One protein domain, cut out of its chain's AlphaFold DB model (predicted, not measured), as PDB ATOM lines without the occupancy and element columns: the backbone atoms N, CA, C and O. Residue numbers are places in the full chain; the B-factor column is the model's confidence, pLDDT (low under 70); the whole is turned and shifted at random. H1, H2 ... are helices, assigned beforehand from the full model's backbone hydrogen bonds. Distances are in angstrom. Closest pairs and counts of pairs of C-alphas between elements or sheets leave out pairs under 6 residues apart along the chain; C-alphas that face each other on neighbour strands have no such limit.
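What this domain is: This is residues 445 to 516 of the 1104 residues of an uncharacterized protein of Gammaproteobacteria bacterium RIFCSPHIGHO2_12_FULL_41_15 (UniProt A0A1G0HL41). Seven short helices are wound one after another into a short solenoid, the chain going to and fro between two twisting rows, with H1, H3, H5 and H7 in one and H2, H4 and H6 in the other. H1 is at one end of the long axis and H7 at the other, with H4 and H5 in the middle. The printed part has 72 residues, 47 of them in the seven helices H1 to H7 in chain order; it is all helix, with no named strand. The whole is compact, with a radius of gyration of the C-alphas of 11.7 A, yet elongated in outline, spanning 37 by 20 by 18 A.

How they stand to each other: Start at the longest helix, H2, residues 454 to 462. It touches H4, residues 478 to 484, about perpendicular at 77 degrees; their closest C-alphas are those of Ser 454 and Ala 484, 4.5 A apart. H2 is close to but not clearly touching H3, residues 467 to 474, where the closest C-alphas, of Ile 461 and Leu 467, are 7.5 A apart. H3 touches H1, residues 445 to 448, at Ile 447 and Val 470, the closest C-alphas at 5.9 A. H3 also touches H5, residues 488 to 493, at a steep tilt of 66 degrees, the same way; the closest C-alphas, of Lys 468 and Glu 493, are 6.2 A apart. H5 only just touches H7, residues 508 to 514, with 3 pairs of C-alphas within 8 A, the closest those of Ser 489 and Glu 514 at 6.3 A. H7 touches H6, residues 498 to 503, at a steep tilt of 51 degrees, opposite ways, with the closest C-alphas, of Leu 502 and Gln 508, 6.8 A apart. H6 and H4 are close but not clearly touching, at 7.8 A between the C-alphas of Leu 478 and Glu 500. The helix packing is mostly crossed: of the 4 pairs of helices that touch and have a tilt, 0 are at a shallow tilt. H3 and H4 are apart. Every backbone O i to N i+4 pair is within hydrogen-bond range in H2 to H7; H1 is too short for such a pair.

Where its parts are: Find C-alpha 454 at (251.989, 259.082, 237.087); from there H2 runs 12.4 A to C-alpha 462. H3 is 10.4 A long, and H4 and H7 are 10.0 A each. H1, H5 and H6 are the shorter ones. Look for the start of H1 at C-alpha 445, (255.785, 275.929, 238.404), and for the end of H7 at C-alpha 514, (239.705, 258.331, 218.278).

The domain as a whole: The two C-alphas farthest apart, of Glu 445 and Lys 509, are 37.6 A apart. The printed part has no cut, and the six links between helices are tight. Mean pLDDT of the printed part is 73.7; look for low values, under 70, among others at residues 445 to 447 and 508 to 516.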
ATOM      1  N   GLU A 445     255.104 276.590 237.289       67.75
ATOM      2  CA  GLU A 445     255.785 275.929 238.404       67.75
ATOM      3  C   GLU A 445     255.106 274.599 238.761       67.75
ATOM      4  O   GLU A 445     255.790 273.598 238.988       67.75
ATOM      5  N   ALA A 446     253.766 274.553 238.749       64.12
ATOM      6  CA  ALA A 446     253.007 273.330 239.016       64.12
ATOM      7  C   ALA A 446     253.210 272.282 237.906       64.12
ATOM      8  O   ALA A 446     253.324 271.089 238.187       64.12
ATOM      9  N   ILE A 447     253.338 272.736 236.654       68.31
ATOM     10  CA  ILE A 447     253.619 271.878 235.494       68.31
ATOM     11  C   ILE A 447     255.019 271.248 235.591       68.31
ATOM     12  O   ILE A 447     255.174 270.067 235.280       68.31
ATOM     13  N   LYS A 448     256.033 271.993 236.052       75.06
ATOM     14  CA  LYS A 448     257.403 271.471 236.249       75.06
ATOM     15  C   LYS A 448     257.530 270.554 237.473       75.06
ATOM     16  O   LYS A 448     258.268 269.575 237.442       75.06
ATOM     17  N   ALA A 449     256.779 270.816 238.544       70.06
ATOM     18  CA  ALA A 449     256.793 269.996 239.763       70.06
ATOM     19  C   ALA A 449     256.182 268.584 239.592       70.06
ATOM     20  O   ALA A 449     256.297 267.737 240.493       70.06
ATOM     21  N   ALA A 450     255.532 268.322 238.452       69.44
ATOM     22  CA  ALA A 450     254.979 267.018 238.104       69.44
ATOM     23  C   ALA A 450     256.050 265.988 237.708       69.44
ATOM     24  O   ALA A 450     255.860 264.813 238.003       69.44
ATOM     25  N   ALA A 451     257.167 266.410 237.093       70.69
ATOM     26  CA  ALA A 451     258.348 265.577 236.809       70.69
ATOM     27  C   ALA A 451     258.060 264.185 236.187       70.69
ATOM     28  O   ALA A 451     258.788 263.225 236.429       70.69
ATOM     29  N   CYS A 452     256.987 264.077 235.396       78.38
ATOM     30  CA  CYS A 452     256.495 262.840 234.773       78.38
ATOM     31  C   CYS A 452     256.037 261.722 235.731       78.38
ATOM     32  O   CYS A 452     255.897 260.569 235.320       78.38
ATOM     33  N   ASP A 453     255.754 262.062 236.989       84.81
ATOM     34  CA  ASP A 453     255.115 261.160 237.944       84.81
ATOM     35  C   ASP A 453     253.669 260.830 237.526       84.81
ATOM     36  O   ASP A 453     252.896 261.713 237.150       84.81
ATOM     37  N   SER A 454     253.283 259.553 237.607       80.19
ATOM     38  CA  SER A 454     251.989 259.082 237.087       80.19
ATOM     39  C   SER A 454     250.777 259.557 237.897       80.19
ATOM     40  O   SER A 454     249.693 259.688 237.324       80.19
ATOM     41  N   GLU A 455     250.922 259.835 239.197       79.62
ATOM     42  CA  GLU A 455     249.821 260.357 240.018       79.62
ATOM     43  C   GLU A 455     249.644 261.861 239.785       79.62
ATOM     44  O   GLU A 455     248.537 262.320 239.496       79.62
ATOM     45  N   LYS A 456     250.743 262.625 239.778       81.25
ATOM     46  CA  LYS A 456     250.707 264.068 239.485       81.25
ATOM     47  C   LYS A 456     250.251 264.370 238.057       81.25
ATOM     48  O   LYS A 456     249.471 265.299 237.849       81.25
ATOM     49  N   LEU A 457     250.689 263.579 237.072       79.00
ATOM     50  CA  LEU A 457     250.188 263.677 235.697       79.00
ATOM     51  C   LEU A 457     248.678 263.422 235.635       79.00
ATOM     52  O   LEU A 457     247.972 264.149 234.940       79.00
ATOM     53  N   ARG A 458     248.162 262.437 236.385       82.06
ATOM     54  CA  ARG A 458     246.723 262.139 236.441       82.06
ATOM     55  C   ARG A 458     245.914 263.313 236.991       82.06
ATOM     56  O   ARG A 458     244.829 263.587 236.482       82.06
ATOM     57  N   ASP A 459     246.429 264.026 237.985       77.50
ATOM     58  CA  ASP A 459     245.744 265.199 238.532       77.50
ATOM     59  C   ASP A 459     245.816 266.421 237.602       77.50
ATOM     60  O   ASP A 459     244.805 267.105 237.441       77.50
ATOM     61  N   LEU A 460     246.928 266.637 236.888       77.00
ATOM     62  CA  LEU A 460     246.998 267.642 235.813       77.00
ATOM     63  C   LEU A 460     246.021 267.335 234.660       77.00
ATOM     64  O   LEU A 460     245.372 268.248 234.146       77.00
ATOM     65  N   ILE A 461     245.860 266.055 234.293       77.25
ATOM     66  CA  ILE A 461     244.877 265.600 233.294       77.25
ATOM     67  C   ILE A 461     243.445 265.916 233.757       77.25
ATOM     68  O   ILE A 461     242.668 266.475 232.984       77.25
ATOM     69  N   LYS A 462     243.094 265.628 235.021       77.88
ATOM     70  CA  LYS A 462     241.773 265.974 235.594       77.88
ATOM     71  C   LYS A 462     241.514 267.483 235.639       77.88
ATOM     72  O   LYS A 462     240.366 267.900 235.542       77.88
ATOM     73  N   GLN A 463     242.563 268.289 235.805       69.12
ATOM     74  CA  GLN A 463     242.488 269.754 235.821       69.12
ATOM     75  C   GLN A 463     242.432 270.377 234.412       69.12
ATOM     76  O   GLN A 463     242.364 271.596 234.295       69.12
ATOM     77  N   GLY A 464     242.449 269.567 233.344       66.44
ATOM     78  CA  GLY A 464     242.355 270.042 231.959       66.44
ATOM     79  C   GLY A 464     243.636 270.682 231.416       66.44
ATOM     80  O   GLY A 464     243.595 271.342 230.380       66.44
ATOM     81  N   VAL A 465     244.778 270.501 232.087       71.38
ATOM     82  CA  VAL A 465     246.043 271.144 231.704       71.38
ATOM     83  C   VAL A 465     246.553 270.592 230.368       71.38
ATOM     84  O   VAL A 465     246.554 269.385 230.129       71.38
ATOM     85  N   ASN A 466     247.025 271.484 229.491       76.75
ATOM     86  CA  ASN A 466     247.501 271.123 228.157       76.75
ATOM     87  C   ASN A 466     248.743 270.208 228.220       76.75
ATOM     88  O   ASN A 466     249.848 270.646 228.558       76.75
ATOM     89  N   LEU A 467     248.572 268.936 227.843       76.94
ATOM     90  CA  LEU A 467     249.615 267.910 227.956       76.94
ATOM     91  C   LEU A 467     250.811 268.127 227.023       76.94
ATOM     92  O   LEU A 467     251.898 267.636 227.327       76.94
ATOM     93  N   LYS A 468     250.662 268.911 225.946       80.69
ATOM     94  CA  LYS A 468     251.798 269.348 225.123       80.69
ATOM     95  C   LYS A 468     252.775 270.165 225.964       80.69
ATOM     96  O   LYS A 468     253.953 269.841 226.012       80.69
ATOM     97  N   LYS A 469     252.272 271.141 226.731       78.75
ATOM     98  CA  LYS A 469     253.095 271.969 227.628       78.75
ATOM     99  C   LYS A 469     253.764 271.132 228.725       78.75
ATOM    100  O   LYS A 469     254.915 271.390 229.073       78.75
ATOM    101  N   VAL A 470     253.074 270.107 229.231       77.50
ATOM    102  CA  VAL A 470     253.626 269.160 230.217       77.50
ATOM    103  C   VAL A 470     254.753 268.312 229.614       77.50
ATOM    104  O   VAL A 470     255.799 268.169 230.252       77.50
ATOM    105  N   ARG A 471     254.574 267.795 228.387       81.88
ATOM    106  CA  ARG A 471     255.594 267.033 227.649       81.88
ATOM    107  C   ARG A 471     256.798 267.904 227.307       81.88
ATOM    108  O   ARG A 471     257.911 267.525 227.643       81.88
ATOM    109  N   ASP A 472     256.575 269.074 226.717       79.69
ATOM    110  CA  ASP A 472     257.635 269.993 226.289       79.69
ATOM    111  C   ASP A 472     258.464 270.512 227.488       79.69
ATOM    112  O   ASP A 472     259.654 270.781 227.346       79.69
ATOM    113  N   SER A 473     257.866 270.606 228.688       80.56
ATOM    114  CA  SER A 473     258.549 271.079 229.910       80.56
ATOM    115  C   SER A 473     259.296 269.997 230.695       80.56
ATOM    116  O   SER A 473     260.264 270.322 231.378       80.56
ATOM    117  N   ASN A 474     258.839 268.737 230.658       82.00
ATOM    118  CA  ASN A 474     259.360 267.653 231.511       82.00
ATOM    119  C   ASN A 474     259.912 266.443 230.727       82.00
ATOM    120  O   ASN A 474     260.480 265.536 231.323       82.00
ATOM    121  N   ASN A 475     259.745 266.424 229.401       82.56
ATOM    122  CA  ASN A 475     260.154 265.358 228.483       82.56
ATOM    123  C   ASN A 475     259.563 263.963 228.795       82.56
ATOM    124  O   ASN A 475     260.239 262.943 228.666       82.56
ATOM    125  N   CYS A 476     258.295 263.916 229.216       83.69
ATOM    126  CA  CYS A 476     257.622 262.670 229.601       83.69
ATOM    127  C   CYS A 476     257.382 261.726 228.414       83.69
ATOM    128  O   CYS A 476     257.015 262.164 227.318       83.69
ATOM    129  N   SER A 477     257.530 260.421 228.653       84.31
ATOM    130  CA  SER A 477     257.292 259.378 227.656       84.31
ATOM    131  C   SER A 477     255.802 259.068 227.473       84.31
ATOM    132  O   SER A 477     254.957 259.375 228.316       84.31
ATOM    133  N   LEU A 478     255.483 258.411 226.356       83.06
ATOM    134  CA  LEU A 478     254.124 257.976 226.033       83.06
ATOM    135  C   LEU A 478     253.550 257.035 227.106       83.06
ATOM    136  O   LEU A 478     252.401 257.194 227.516       83.06
ATOM    137  N   ASP A 479     254.369 256.115 227.620       82.25
ATOM    138  CA  ASP A 479     253.966 255.171 228.665       82.25
ATOM    139  C   ASP A 479     253.621 255.862 229.991       82.25
ATOM    140  O   ASP A 479     252.688 255.435 230.665       82.25
ATOM    141  N   GLN A 480     254.307 256.959 230.340       84.12
ATOM    142  CA  GLN A 480     254.040 257.737 231.560       84.12
ATOM    143  C   GLN A 480     252.705 258.495 231.491       84.12
ATOM    144  O   GLN A 480     251.968 258.568 232.475       84.12
ATOM    145  N   PHE A 481     252.347 259.031 230.320       84.62
ATOM    146  CA  PHE A 481     251.008 259.590 230.123       84.62
ATOM    147  C   PHE A 481     249.935 258.489 230.082       84.62
ATOM    148  O   PHE A 481     248.840 258.675 230.618       84.62
ATOM    149  N   LYS A 482     250.248 257.318 229.508       83.12
ATOM    150  CA  LYS A 482     249.341 256.161 229.473       83.12
ATOM    151  C   LYS A 482     249.054 255.613 230.878       83.12
ATOM    152  O   LYS A 482     247.889 255.390 231.203       83.12
ATOM    153  N   SER A 483     250.062 255.471 231.744       81.00
ATOM    154  CA  SER A 483     249.887 255.051 233.149       81.00
ATOM    155  C   SER A 483     249.125 256.086 233.987       81.00
ATOM    156  O   SER A 483     248.297 255.721 234.827       81.00
ATOM    157  N   ALA A 484     249.320 257.379 233.711       81.38
ATOM    158  CA  ALA A 484     248.516 258.452 234.294       81.38
ATOM    159  C   ALA A 484     247.029 258.388 233.879       81.38
ATOM    160  O   ALA A 484     246.167 258.870 234.615       81.38
ATOM    161  N   GLY A 485     246.702 257.724 232.765       78.56
ATOM    162  CA  GLY A 485     245.339 257.576 232.247       78.56
ATOM    163  C   GLY A 485     244.970 258.583 231.154       78.56
ATOM    164  O   GLY A 485     243.792 258.894 230.990       78.56
ATOM    165  N   ALA A 486     245.948 259.118 230.417       77.38
ATOM    166  CA  ALA A 486     245.680 259.954 229.249       77.38
ATOM    167  C   ALA A 486     245.076 259.118 228.102       77.38
ATOM    168  O   ALA A 486     245.685 258.152 227.641       77.38
ATOM    169  N   GLY A 487     243.892 259.511 227.627       77.56
ATOM    170  CA  GLY A 487     243.257 258.922 226.443       77.56
ATOM    171  C   GLY A 487     243.941 259.327 225.130       77.56
ATOM    172  O   GLY A 487     244.665 260.325 225.081       77.56
ATOM    173  N   ILE A 488     243.674 258.581 224.052       76.38
ATOM    174  CA  ILE A 488     244.356 258.712 222.747       76.38
ATOM    175  C   ILE A 488     244.298 260.153 222.210       76.38
ATOM    176  O   ILE A 488     245.316 260.689 221.776       76.38
ATOM    177  N   SER A 489     243.145 260.822 222.320       69.00
ATOM    178  CA  SER A 489     242.972 262.236 221.944       69.00
ATOM    179  C   SER A 489     243.963 263.175 222.657       69.00
ATOM    180  O   SER A 489     244.647 263.965 222.005       69.00
ATOM    181  N   LYS A 490     244.130 263.043 223.980       75.25
ATOM    182  CA  LYS A 490     245.048 263.885 224.767       75.25
ATOM    183  C   LYS A 490     246.525 263.553 224.528       75.25
ATOM    184  O   LYS A 490     247.377 264.430 224.656       75.25
ATOM    185  N   LEU A 491     246.830 262.324 224.112       81.31
ATOM    186  CA  LEU A 491     248.168 261.921 223.665       81.31
ATOM    187  C   LEU A 491     248.512 262.506 222.282       81.31
ATOM    188  O   LEU A 491     249.639 262.955 222.065       81.31
ATOM    189  N   LEU A 492     247.541 262.579 221.366       73.62
ATOM    190  CA  LEU A 492     247.697 263.262 220.076       73.62
ATOM    191  C   LEU A 492     247.890 264.781 220.259       73.62
ATOM    192  O   LEU A 492     248.780 265.356 219.633       73.62
ATOM    193  N   GLU A 493     247.137 265.425 221.163       70.19
ATOM    194  CA  GLU A 493     247.365 266.832 221.551       70.19
ATOM    195  C   GLU A 493     248.774 267.051 222.133       70.19
ATOM    196  O   GLU A 493     249.441 268.034 221.803       70.19
ATOM    197  N   ALA A 494     249.279 266.096 222.927       75.62
ATOM    198  CA  ALA A 494     250.662 266.059 223.411       75.62
ATOM    199  C   ALA A 494     251.706 265.737 222.317       75.62
ATOM    200  O   ALA A 494     252.871 265.478 222.623       75.62
ATOM    201  N   ASN A 495     251.321 265.790 221.037       75.00
ATOM    202  CA  ASN A 495     252.183 265.647 219.866       75.00
ATOM    203  C   ASN A 495     252.823 264.251 219.713       75.00
ATOM    204  O   ASN A 495     253.898 264.135 219.121       75.00
ATOM    205  N   PHE A 496     252.233 263.196 220.290       79.75
ATOM    206  CA  PHE A 496     252.657 261.818 220.008       79.75
ATOM    207  C   PHE A 496     252.102 261.377 218.651       79.75
ATOM    208  O   PHE A 496     250.947 261.628 218.307       79.75
ATOM    209  N   THR A 497     252.946 260.744 217.849       73.19
ATOM    210  CA  THR A 497     252.619 260.322 216.488       73.19
ATOM    211  C   THR A 497     251.726 259.076 216.488       73.19
ATOM    212  O   THR A 497     251.816 258.239 217.389       73.19
ATOM    213  N   PRO A 498     250.901 258.864 215.442       69.44
ATOM    214  CA  PRO A 498     250.125 257.629 215.293       69.44
ATOM    215  C   PRO A 498     250.999 256.366 215.296       69.44
ATOM    216  O   PRO A 498     250.574 255.324 215.778       69.44
ATOM    217  N   THR A 499     252.230 256.468 214.793       67.38
ATOM    218  CA  THR A 499     253.248 255.411 214.835       67.38
ATOM    219  C   THR A 499     253.720 255.088 216.252       67.38
ATOM    220  O   THR A 499     253.826 253.911 216.574       67.38
ATOM    221  N   GLU A 500     253.943 256.092 217.108       74.81
ATOM    222  CA  GLU A 500     254.285 255.881 218.527       74.81
ATOM    223  C   GLU A 500     253.109 255.271 219.311       74.81
ATOM    224  O   GLU A 500     253.307 254.424 220.177       74.81
ATOM    225  N   LEU A 501     251.868 255.649 218.980       77.38
ATOM    226  CA  LEU A 501     250.664 255.071 219.591       77.38
ATOM    227  C   LEU A 501     250.470 253.592 219.213       77.38
ATOM    228  O   LEU A 501     250.125 252.783 220.074       77.38
ATOM    229  N   LEU A 502     250.757 253.222 217.959       72.38
ATOM    230  CA  LEU A 502     250.748 251.825 217.510       72.38
ATOM    231  C   LEU A 502     251.796 250.979 218.252       72.38
ATOM    232  O   LEU A 502     251.475 249.885 218.717       72.38
ATOM    233  N   THR A 503     253.031 251.471 218.421       73.38
ATOM    234  CA  THR A 503     254.060 250.751 219.199       73.38
ATOM    235  C   THR A 503     253.767 250.717 220.698       73.38
ATOM    236  O   THR A 503     254.120 249.736 221.347       73.38
ATOM    237  N   ALA A 504     253.049 251.703 221.243       70.00
ATOM    238  CA  ALA A 504     252.514 251.669 222.607       70.00
ATOM    239  C   ALA A 504     251.277 250.757 222.771       70.00
ATOM    240  O   ALA A 504     250.649 250.750 223.835       70.00
ATOM    241  N   GLY A 505     250.905 249.982 221.747       69.06
ATOM    242  CA  GLY A 505     249.873 248.947 221.829       69.06
ATOM    243  C   GLY A 505     248.431 249.448 221.731       69.06
ATOM    244  O   GLY A 505     247.532 248.729 222.158       69.06
ATOM    245  N   PHE A 506     248.197 250.650 221.197       76.12
ATOM    246  CA  PHE A 506     246.868 251.037 220.712       76.12
ATOM    247  C   PHE A 506     246.662 250.461 219.305       76.12
ATOM    248  O   PHE A 506     247.561 250.515 218.465       76.12
ATOM    249  N   THR A 507     245.493 249.892 219.019       72.19
ATOM    250  CA  THR A 507     245.214 249.283 217.712       72.19
ATOM    251  C   THR A 507     244.966 250.339 216.636       72.19
ATOM    252  O   THR A 507     244.506 251.449 216.899       72.19
ATOM    253  N   GLN A 508     245.187 249.973 215.370       54.34
ATOM    254  CA  GLN A 508     244.867 250.844 214.233       54.34
ATOM    255  C   GLN A 508     243.367 251.184 214.150       54.34
ATOM    256  O   GLN A 508     243.013 252.213 213.582       54.34
ATOM    257  N   LYS A 509     242.499 250.345 214.735       51.03
ATOM    258  CA  LYS A 509     241.064 250.606 214.848       51.03
ATOM    259  C   LYS A 509     240.769 251.638 215.941       51.03
ATOM    260  O   LYS A 509     240.132 252.628 215.624       51.03
ATOM    261  N   GLU A 510     241.301 251.479 217.154       59.72
ATOM    262  CA  GLU A 510     241.149 252.470 218.239       59.72
ATOM    263  C   GLU A 510     241.738 253.831 217.839       59.72
ATOM    264  O   GLU A 510     241.099 254.863 217.999       59.72
ATOM    265  N   ILE A 511     242.913 253.855 217.199       62.16
ATOM    266  CA  ILE A 511     243.504 255.102 216.686       62.16
ATOM    267  C   ILE A 511     242.647 255.717 215.569       62.16
ATOM    268  O   ILE A 511     242.651 256.934 215.432       62.16
ATOM    269  N   ALA A 512     241.916 254.927 214.773       53.44
ATOM    270  CA  ALA A 512     240.995 255.436 213.750       53.44
ATOM    271  C   ALA A 512     239.625 255.853 214.317       53.44
ATOM    272  O   ALA A 512     238.999 256.758 213.769       53.44
ATOM    273  N   GLU A 513     239.177 255.229 215.409       53.56
ATOM    274  CA  GLU A 513     237.963 255.588 216.145       53.56
ATOM    275  C   GLU A 513     238.184 256.885 216.949       53.56
ATOM    276  O   GLU A 513     237.365 257.796 216.838       53.56
ATOM    277  N   GLU A 514     239.337 257.067 217.611       55.41
ATOM    278  CA  GLU A 514     239.705 258.331 218.278       55.41
ATOM    279  C   GLU A 514     240.285 259.411 217.347       55.41
ATOM    280  O   GLU A 514     240.202 260.595 217.673       55.41
ATOM    281  N   LYS A 515     240.825 259.056 216.168       48.38
ATOM    282  CA  LYS A 515     240.984 260.016 215.050       48.38
ATOM    283  C   LYS A 515     239.673 260.293 214.324       48.38
ATOM    284  O   LYS A 515     239.691 261.029 213.334       48.38
ATOM    285  N   GLY A 516     238.560 259.715 214.777       47.75
ATOM    286  CA  GLY A 516     237.242 260.067 214.291       47.75
ATOM    287  C   GLY A 516     237.128 261.583 214.247       47.75
ATOM    288  O   GLY A 516     237.302 262.256 215.262       47.75
TER     289      GLY A 516